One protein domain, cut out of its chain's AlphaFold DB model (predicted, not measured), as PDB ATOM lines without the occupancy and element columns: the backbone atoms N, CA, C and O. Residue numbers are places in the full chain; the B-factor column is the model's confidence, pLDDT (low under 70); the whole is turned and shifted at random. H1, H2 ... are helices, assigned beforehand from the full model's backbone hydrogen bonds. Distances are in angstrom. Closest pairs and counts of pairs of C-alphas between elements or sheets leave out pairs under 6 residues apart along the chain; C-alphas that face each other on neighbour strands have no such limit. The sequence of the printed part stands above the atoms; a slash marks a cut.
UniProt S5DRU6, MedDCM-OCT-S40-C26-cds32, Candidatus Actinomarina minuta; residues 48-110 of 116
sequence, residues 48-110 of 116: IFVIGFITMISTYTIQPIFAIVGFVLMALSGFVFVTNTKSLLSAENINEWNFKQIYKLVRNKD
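This is residues 48 to 110 of the 116 residues of the protein "MedDCM-OCT-S40-C26-cds32" of Candidatus Actinomarina minuta (UniProt S5DRU6). A long helix, H2, makes the length of a rod-shaped model; the shorter H1 folds back along the first part of H2 as a lopsided helical hairpin, and the short H3 is set crosswise near the other end of H2. H1 and H3 lie on the same side of H2, with open space between them. The printed part has 63 residues with three named helices, in the order H1, H2, H3, and no named strand; the class is all helix. The whole is loose, with a radius of gyration of the C-alphas of 15.2 A, and the C-alphas span 46 by 17 by 17 A along their three main axes.

H1 takes residues 48 to 59, from C-alpha 48 at (-4.041, 6.434, -24.401) to C-alpha 59, and measures 16.3 A from first to last C-alpha. After residues 60 to 63 comes H2, residues 64 to 91, the longest helix with 28 residues. It runs 40.6 A from C-alpha 64 at (14.875, 10.312, -25.738) to C-alpha 91 at (-17.910, -12.782, -19.712). Residues 92 to 98 follow, and then H3, residues 99 to 107, is 11.9 A long and ends with C-alpha 107 at (-19.385, -0.700, -30.237).

H1 and H2 form a helical hairpin, two helices that follow each other, touch and run opposite ways. Their lines stand at a shallow tilt of 20 degrees. Their closest C-alphas are those of Met 56 and Ala 67, 4.0 A apart, and 34 pairs of C-alphas lie within 8 A. H2 touches H1 with residues 66 to 78 alone. H2 and H3 are close but not clearly touching, with 2 pairs of C-alphas within 8 A; the closest C-alphas, those of Thr 85 and Ile 102, are 7.3 A apart. The lines of H2 and H3 are about perpendicular, at 83 degrees. H1 and H3 are apart. In H1, H2 and H3 every O i to N i+4 pair is within hydrogen-bond range.

The two C-alphas farthest apart are those of Ile 62 and Asp 110, at 46.4 A, while the first and last printed C-alphas, of Ile 48 and Asp 110, are 25.6 A apart. The printed part has no cut. The link from H1 to H2, 4 residues, is tight, and the link from H2 to H3, 7 residues, is short. The mean pLDDT of the printed part is 87.3, and residues 108 to 110 are under 70.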
ATOM      1  N   ILE A  48      -5.284   6.114 -25.123       95.25
ATOM      2  CA  ILE A  48      -4.041   6.434 -24.401       95.25
ATOM      3  C   ILE A  48      -2.848   5.707 -25.029       95.25
ATOM      4  O   ILE A  48      -1.784   6.306 -25.175       95.25
ATOM      5  N   PHE A  49      -3.027   4.452 -25.445       95.81
ATOM      6  CA  PHE A  49      -1.997   3.690 -26.146       95.81
ATOM      7  C   PHE A  49      -1.567   4.386 -27.443       95.81
ATOM      8  O   PHE A  49      -0.374   4.587 -27.665       95.81
ATOM      9  N   VAL A  50      -2.528   4.813 -28.272       97.06
ATOM     10  CA  VAL A  50      -2.248   5.530 -29.528       97.06
ATOM     11  C   VAL A  50      -1.526   6.852 -29.259       97.06
ATOM     12  O   VAL A  50      -0.564   7.176 -29.951       97.06
ATOM     13  N   ILE A  51      -1.933   7.593 -28.226       96.19
ATOM     14  CA  ILE A  51      -1.255   8.831 -27.819       96.19
ATOM     15  C   ILE A  51       0.191   8.539 -27.394       96.19
ATOM     16  O   ILE A  51       1.104   9.195 -27.889       96.19
ATOM     17  N   GLY A  52       0.417   7.541 -26.533       93.31
ATOM     18  CA  GLY A  52       1.756   7.134 -26.084       93.31
ATOM     19  C   GLY A  52       2.666   6.684 -27.232       93.31
ATOM     20  O   GLY A  52       3.857   6.985 -27.251       93.31
ATOM     21  N   PHE A  53       2.095   6.022 -28.235       95.31
ATOM     22  CA  PHE A  53       2.816   5.625 -29.439       95.31
ATOM     23  C   PHE A  53       3.238   6.831 -30.290       95.31
ATOM     24  O   PHE A  53       4.397   6.937 -30.695       95.31
ATOM     25  N   ILE A  54       2.322   7.777 -30.523       95.56
ATOM     26  CA  ILE A  54       2.612   8.996 -31.294       95.56
ATOM     27  C   ILE A  54       3.670   9.845 -30.583       95.56
ATOM     28  O   ILE A  54       4.595  10.336 -31.237       95.56
ATOM     29  N   THR A  55       3.572  10.006 -29.260       93.12
ATOM     30  CA  THR A  55       4.566  10.761 -28.481       93.12
ATOM     31  C   THR A  55       5.933  10.090 -28.523       93.12
ATOM     32  O   THR A  55       6.938  10.782 -28.704       93.12
ATOM     33  N   MET A  56       5.982   8.755 -28.437       92.00
ATOM     34  CA  MET A  56       7.226   7.996 -28.556       92.00
ATOM     35  C   MET A  56       7.912   8.250 -29.902       92.00
ATOM     36  O   MET A  56       9.082   8.631 -29.919       92.00
ATOM     37  N   ILE A  57       7.190   8.100 -31.017       92.94
ATOM     38  CA  ILE A  57       7.752   8.287 -32.366       92.94
ATOM     39  C   ILE A  57       8.184   9.735 -32.597       92.94
ATOM     40  O   ILE A  57       9.273   9.978 -33.112       92.94
ATOM     41  N   SER A  58       7.352  10.698 -32.198       92.00
ATOM     42  CA  SER A  58       7.590  12.116 -32.494       92.00
ATOM     43  C   SER A  58       8.777  12.688 -31.719       92.00
ATOM     44  O   SER A  58       9.456  13.591 -32.203       92.00
ATOM     45  N   THR A  59       9.039  12.170 -30.514       91.06
ATOM     46  CA  THR A  59      10.025  12.768 -29.598       91.06
ATOM     47  C   THR A  59      11.347  12.002 -29.538       91.06
ATOM     48  O   THR A  59      12.321  12.519 -28.990       91.06
ATOM     49  N   TYR A  60      11.418  10.807 -30.136       87.81
ATOM     50  CA  TYR A  60      12.594   9.932 -30.081       87.81
ATOM     51  C   TYR A  60      13.888  10.607 -30.559       87.81
ATOM     52  O   TYR A  60      14.930  10.441 -29.927       87.81
ATOM     53  N   THR A  61      13.829  11.405 -31.629       85.25
ATOM     54  CA  THR A  61      15.020  12.058 -32.201       85.25
ATOM     55  C   THR A  61      15.453  13.310 -31.432       85.25
ATOM     56  O   THR A  61      16.622  13.676 -31.476       85.25
ATOM     57  N   ILE A  62      14.529  13.975 -30.729       87.75
ATOM     58  CA  ILE A  62      14.780  15.281 -30.096       87.75
ATOM     59  C   ILE A  62      15.189  15.093 -28.634       87.75
ATOM     60  O   ILE A  62      16.217  15.606 -28.197       87.75
ATOM     61  N   GLN A  63      14.386  14.351 -27.869       88.19
ATOM     62  CA  GLN A  63      14.618  14.099 -26.449       88.19
ATOM     63  C   GLN A  63      14.192  12.667 -26.088       88.19
ATOM     64  O   GLN A  63      13.014  12.418 -25.813       88.19
ATOM     65  N   PRO A  64      15.153  11.726 -26.001       88.94
ATOM     66  CA  PRO A  64      14.875  10.312 -25.738       88.94
ATOM     67  C   PRO A  64      14.080  10.047 -24.451       88.94
ATOM     68  O   PRO A  64      13.325   9.082 -24.380       88.94
ATOM     69  N   ILE A  65      14.192  10.920 -23.444       92.19
ATOM     70  CA  ILE A  65      13.458  10.804 -22.173       92.19
ATOM     71  C   ILE A  65      11.939  10.811 -22.404       92.19
ATOM     72  O   ILE A  65      11.225   9.995 -21.826       92.19
ATOM     73  N   PHE A  66      11.433  11.674 -23.287       91.25
ATOM     74  CA  PHE A  66      10.004  11.713 -23.602       91.25
ATOM     75  C   PHE A  66       9.543  10.463 -24.351       91.25
ATOM     76  O   PHE A  66       8.419  10.009 -24.142       91.25
ATOM     77  N   ALA A  67      10.416   9.863 -25.163       90.62
ATOM     78  CA  ALA A  67      10.116   8.587 -25.797       90.62
ATOM     79  C   ALA A  67       9.999   7.453 -24.767       90.62
ATOM     80  O   ALA A  67       9.088   6.634 -24.873       90.62
ATOM     81  N   ILE A  68      10.839   7.450 -23.726       94.06
ATOM     82  CA  ILE A  68      10.729   6.495 -22.610       94.06
ATOM     83  C   ILE A  68       9.400   6.684 -21.869       94.06
ATOM     84  O   ILE A  68       8.704   5.707 -21.599       94.06
ATOM     85  N   VAL A  69       9.007   7.927 -21.573       94.50
ATOM     86  CA  VAL A  69       7.716   8.210 -20.921       94.50
ATOM     87  C   VAL A  69       6.543   7.747 -21.792       94.50
ATOM     88  O   VAL A  69       5.638   7.081 -21.288       94.50
ATOM     89  N   GLY A  70       6.578   8.040 -23.096       92.81
ATOM     90  CA  GLY A  70       5.580   7.566 -24.061       92.81
ATOM     91  C   GLY A  70       5.495   6.040 -24.104       92.81
ATOM     92  O   GLY A  70       4.399   5.481 -24.059       92.81
ATOM     93  N   PHE A  71       6.642   5.361 -24.074       94.88
ATOM     94  CA  PHE A  71       6.718   3.904 -24.013       94.88
ATOM     95  C   PHE A  71       6.119   3.330 -22.721       94.88
ATOM     96  O   PHE A  71       5.338   2.383 -22.781       94.88
ATOM     97  N   VAL A  72       6.417   3.906 -21.552       96.56
ATOM     98  CA  VAL A  72       5.831   3.457 -20.273       96.56
ATOM     99  C   VAL A  72       4.311   3.646 -20.277       96.56
ATOM    100  O   VAL A  72       3.575   2.736 -19.891       96.56
ATOM    101  N   LEU A  73       3.824   4.786 -20.773       95.69
ATOM    102  CA  LEU A  73       2.390   5.035 -20.965       95.69
ATOM    103  C   LEU A  73       1.746   4.004 -21.900       95.69
ATOM    104  O   LEU A  73       0.673   3.472 -21.602       95.69
ATOM    105  N   MET A  74       2.410   3.692 -23.013       95.31
ATOM    106  CA  MET A  74       1.975   2.677 -23.970       95.31
ATOM    107  C   MET A  74       1.928   1.280 -23.327       95.31
ATOM    108  O   MET A  74       0.943   0.562 -23.487       95.31
ATOM    109  N   ALA A  75       2.935   0.906 -22.537       96.25
ATOM    110  CA  ALA A  75       2.983  -0.382 -21.851       96.25
ATOM    111  C   ALA A  75       1.856  -0.529 -20.814       96.25
ATOM    112  O   ALA A  75       1.138  -1.531 -20.812       96.25
ATOM    113  N   LEU A  76       1.652   0.489 -19.968       96.50
ATOM    114  CA  LEU A  76       0.594   0.486 -18.953       96.50
ATOM    115  C   LEU A  76      -0.799   0.445 -19.591       96.50
ATOM    116  O   LEU A  76      -1.643  -0.361 -19.200       96.50
ATOM    117  N   SER A  77      -1.040   1.278 -20.602       93.69
ATOM    118  CA  SER A  77      -2.328   1.300 -21.306       93.69
ATOM    119  C   SER A  77      -2.598   0.003 -22.068       93.69
ATOM    120  O   SER A  77      -3.717  -0.504 -22.003       93.69
ATOM    121  N   GLY A  78      -1.584  -0.587 -22.705       94.31
ATOM    122  CA  GLY A  78      -1.678  -1.895 -23.352       94.31
ATOM    123  C   GLY A  78      -2.023  -3.010 -22.364       94.31
ATOM    124  O   GLY A  78      -2.919  -3.813 -22.629       94.31
ATOM    125  N   PHE A  79      -1.395  -3.022 -21.186       94.56
ATOM    126  CA  PHE A  79      -1.727  -3.974 -20.124       94.56
ATOM    127  C   PHE A  79      -3.185  -3.836 -19.663       94.56
ATOM    128  O   PHE A  79      -3.915  -4.828 -19.569       94.56
ATOM    129  N   VAL A  80      -3.644  -2.604 -19.427       92.69
ATOM    130  CA  VAL A  80      -5.043  -2.338 -19.058       92.69
ATOM    131  C   VAL A  80      -5.985  -2.763 -20.191       92.69
ATOM    132  O   VAL A  80      -6.979  -3.439 -19.939       92.69
ATOM    133  N   PHE A  81      -5.663  -2.462 -21.447       92.31
ATOM    134  CA  PHE A  81      -6.465  -2.877 -22.596       92.31
ATOM    135  C   PHE A  81      -6.606  -4.406 -22.678       92.31
ATOM    136  O   PHE A  81      -7.723  -4.919 -22.776       92.31
ATOM    137  N   VAL A  82      -5.505  -5.157 -22.573       91.12
ATOM    138  CA  VAL A  82      -5.517  -6.629 -22.659       91.12
ATOM    139  C   VAL A  82      -6.276  -7.260 -21.491       91.12
ATOM    140  O   VAL A  82      -7.089  -8.161 -21.691       91.12
ATOM    141  N   THR A  83      -6.063  -6.780 -20.267       90.75
ATOM    142  CA  THR A  83      -6.740  -7.332 -19.082       90.75
ATOM    143  C   THR A  83      -8.250  -7.093 -19.115       90.75
ATOM    144  O   THR A  83      -9.022  -8.019 -18.858       90.75
ATOM    145  N   ASN A  84      -8.688  -5.890 -19.501       88.75
ATOM    146  CA  ASN A  84     -10.114  -5.568 -19.588       88.75
ATOM    147  C   ASN A  84     -10.785  -6.264 -20.787       88.75
ATOM    148  O   ASN A  84     -11.888  -6.788 -20.642       88.75
ATOM    149  N   THR A  85     -10.120  -6.355 -21.949       88.06
ATOM    150  CA  THR A  85     -10.656  -7.107 -23.105       88.06
ATOM    151  C   THR A  85     -10.781  -8.597 -22.812       88.06
ATOM    152  O   THR A  85     -11.810  -9.183 -23.139       88.06
ATOM    153  N   LYS A  86      -9.793  -9.210 -22.144       87.69
ATOM    154  CA  LYS A  86      -9.868 -10.617 -21.726       87.69
ATOM    155  C   LYS A  86     -11.039 -10.855 -20.772       87.69
ATOM    156  O   LYS A  86     -11.792 -11.800 -20.969       87.69
ATOM    157  N   SER A  87     -11.222  -9.977 -19.783       84.38
ATOM    158  CA  SER A  87     -12.354 -10.057 -18.852       84.38
ATOM    159  C   SER A  87     -13.705  -9.968 -19.572       84.38
ATOM    160  O   SER A  87     -14.599 -10.756 -19.267       84.38
ATOM    161  N   LEU A  88     -13.844  -9.074 -20.559       83.06
ATOM    162  CA  LEU A  88     -15.071  -8.978 -21.356       83.06
ATOM    163  C   LEU A  88     -15.319 -10.205 -22.234       83.06
ATOM    164  O   LEU A  88     -16.449 -10.679 -22.302       83.06
ATOM    165  N   LEU A  89     -14.287 -10.724 -22.897       84.00
ATOM    166  CA  LEU A  89     -14.412 -11.906 -23.753       84.00
ATOM    167  C   LEU A  89     -14.812 -13.142 -22.938       84.00
ATOM    168  O   LEU A  89     -15.719 -13.869 -23.335       84.00
ATOM    169  N   SER A  90     -14.207 -13.328 -21.759       83.25
ATOM    170  CA  SER A  90     -14.591 -14.396 -20.831       83.25
ATOM    171  C   SER A  90     -16.032 -14.249 -20.331       83.25
ATOM    172  O   SER A  90     -16.719 -15.257 -20.197       83.25
ATOM    173  N   ALA A  91     -16.518 -13.022 -20.106       80.31
ATOM    174  CA  ALA A  91     -17.910 -12.782 -19.712       80.31
ATOM    175  C   ALA A  91     -18.921 -13.134 -20.822       80.31
ATOM    176  O   ALA A  91     -20.048 -13.513 -20.519       80.31
ATOM    177  N   GLU A  92     -18.520 -13.044 -22.094       75.88
ATOM    178  CA  GLU A  92     -19.346 -13.435 -23.245       75.88
ATOM    179  C   GLU A  92     -19.065 -14.868 -23.746       75.88
ATOM    180  O   GLU A  92     -19.594 -15.272 -24.780       75.88
ATOM    181  N   ASN A  93     -18.272 -15.660 -23.007       80.00
ATOM    182  CA  ASN A  93     -17.857 -17.024 -23.371       80.00
ATOM    183  C   ASN A  93     -17.179 -17.116 -24.757       80.00
ATOM    184  O   ASN A  93     -17.312 -18.104 -25.481       80.00
ATOM    185  N   ILE A  94     -16.454 -16.062 -25.139       81.25
ATOM    186  CA  ILE A  94     -15.696 -15.981 -26.387       81.25
ATOM    187  C   ILE A  94     -14.237 -16.319 -26.071       81.25
ATOM    188  O   ILE A  94     -13.551 -15.571 -25.377       81.25
ATOM    189  N   ASN A  95     -13.747 -17.446 -26.592       78.62
ATOM    190  CA  ASN A  95     -12.364 -17.895 -26.373       78.62
ATOM    191  C   ASN A  95     -11.385 -17.410 -27.450       78.62
ATOM    192  O   ASN A  95     -10.171 -17.520 -27.285       78.62
ATOM    193  N   GLU A  96     -11.898 -16.879 -28.554       81.81
ATOM    194  CA  GLU A  96     -11.093 -16.397 -29.669       81.81
ATOM    195  C   GLU A  96     -10.813 -14.896 -29.560       81.81
ATOM    196  O   GLU A  96     -11.689 -14.071 -29.300       81.81
ATOM    197  N   TRP A  97      -9.554 -14.521 -29.779       77.44
ATOM    198  CA  TRP A  97      -9.133 -13.126 -29.742       77.44
ATOM    199  C   TRP A  97      -9.257 -12.510 -31.141       77.44
ATOM    200  O   TRP A  97      -8.286 -12.413 -31.889       77.44
ATOM    201  N   ASN A  98     -10.485 -12.143 -31.525       84.75
ATOM    202  CA  ASN A  98     -10.785 -11.592 -32.848       84.75
ATOM    203  C   ASN A  98     -11.042 -10.076 -32.791       84.75
ATOM    204  O   ASN A  98     -11.945  -9.606 -32.097       84.75
ATOM    205  N   PHE A  99     -10.310  -9.297 -33.595       82.88
ATOM    206  CA  PHE A  99     -10.462  -7.839 -33.648       82.88
ATOM    207  C   PHE A  99     -11.881  -7.394 -34.035       82.88
ATOM    208  O   PHE A  99     -12.407  -6.442 -33.459       82.88
ATOM    209  N   LYS A 100     -12.545  -8.103 -34.963       83.19
ATOM    210  CA  LYS A 100     -13.940  -7.803 -35.338       83.19
ATOM    211  C   LYS A 100     -14.884  -7.993 -34.154       83.19
ATOM    212  O   LYS A 100     -15.822  -7.213 -34.003       83.19
ATOM    213  N   GLN A 101     -14.633  -8.998 -33.316       80.81
ATOM    214  CA  GLN A 101     -15.430  -9.245 -32.118       80.81
ATOM    215  C   GLN A 101     -15.160  -8.175 -31.071       80.81
ATOM    216  O   GLN A 101     -16.109  -7.532 -30.652       80.81
ATOM    217  N   ILE A 102     -13.901  -7.878 -30.742       81.75
ATOM    218  CA  ILE A 102     -13.551  -6.802 -29.797       81.75
ATOM    219  C   ILE A 102     -14.173  -5.468 -30.232       81.75
ATOM    220  O   ILE A 102     -14.805  -4.785 -29.428       81.75
ATOM    221  N   TYR A 103     -14.081  -5.128 -31.517       83.75
ATOM    222  CA  TYR A 103     -14.717  -3.930 -32.057       83.75
ATOM    223  C   TYR A 103     -16.245  -3.963 -31.904       83.75
ATOM    224  O   TYR A 103     -16.843  -2.974 -31.480       83.75
ATOM    225  N   LYS A 104     -16.890  -5.099 -32.196       81.50
ATOM    226  CA  LYS A 104     -18.338  -5.281 -32.010       81.50
ATOM    227  C   LYS A 104     -18.742  -5.191 -30.533       81.50
ATOM    228  O   LYS A 104     -19.767  -4.584 -30.249       81.50
ATOM    229  N   LEU A 105     -17.943  -5.723 -29.611       78.25
ATOM    230  CA  LEU A 105     -18.162  -5.679 -28.160       78.25
ATOM    231  C   LEU A 105     -18.051  -4.257 -27.613       78.25
ATOM    232  O   LEU A 105     -18.874  -3.815 -26.817       78.25
ATOM    233  N   VAL A 106     -17.048  -3.510 -28.061       79.62
ATOM    234  CA  VAL A 106     -16.876  -2.114 -27.655       79.62
ATOM    235  C   VAL A 106     -17.975  -1.233 -28.263       79.62
ATOM    236  O   VAL A 106     -18.469  -0.325 -27.596       79.62
ATOM    237  N   ARG A 107     -18.404  -1.515 -29.502       80.75
ATOM    238  CA  ARG A 107     -19.385  -0.700 -30.237       80.75
ATOM    239  C   ARG A 107     -20.847  -1.012 -29.911       80.75
ATOM    240  O   ARG A 107     -21.662  -0.093 -29.929       80.75
ATOM    241  N   ASN A 108     -21.210  -2.274 -29.687       68.69
ATOM    242  CA  ASN A 108     -22.607  -2.706 -29.636       68.69
ATOM    243  C   ASN A 108     -23.057  -2.967 -28.196       68.69
ATOM    244  O   ASN A 108     -22.560  -3.888 -27.552       68.69
ATOM    245  N   LYS A 109     -24.015  -2.178 -27.701       60.12
ATOM    246  CA  LYS A 109     -24.460  -2.191 -26.296       60.12
ATOM    247  C   LYS A 109     -25.223  -3.462 -25.869       60.12
ATOM    248  O   LYS A 109     -25.355  -3.681 -24.676       60.12
ATOM    249  N   ASP A 110     -25.643  -4.323 -26.804       54.56
ATOM    250  CA  ASP A 110     -26.658  -5.364 -26.543       54.56
ATOM    251  C   ASP A 110     -26.285  -6.802 -26.978       54.56
ATOM    252  O   ASP A 110     -27.153  -7.582 -27.368       54.56
TER     253      ASP A 110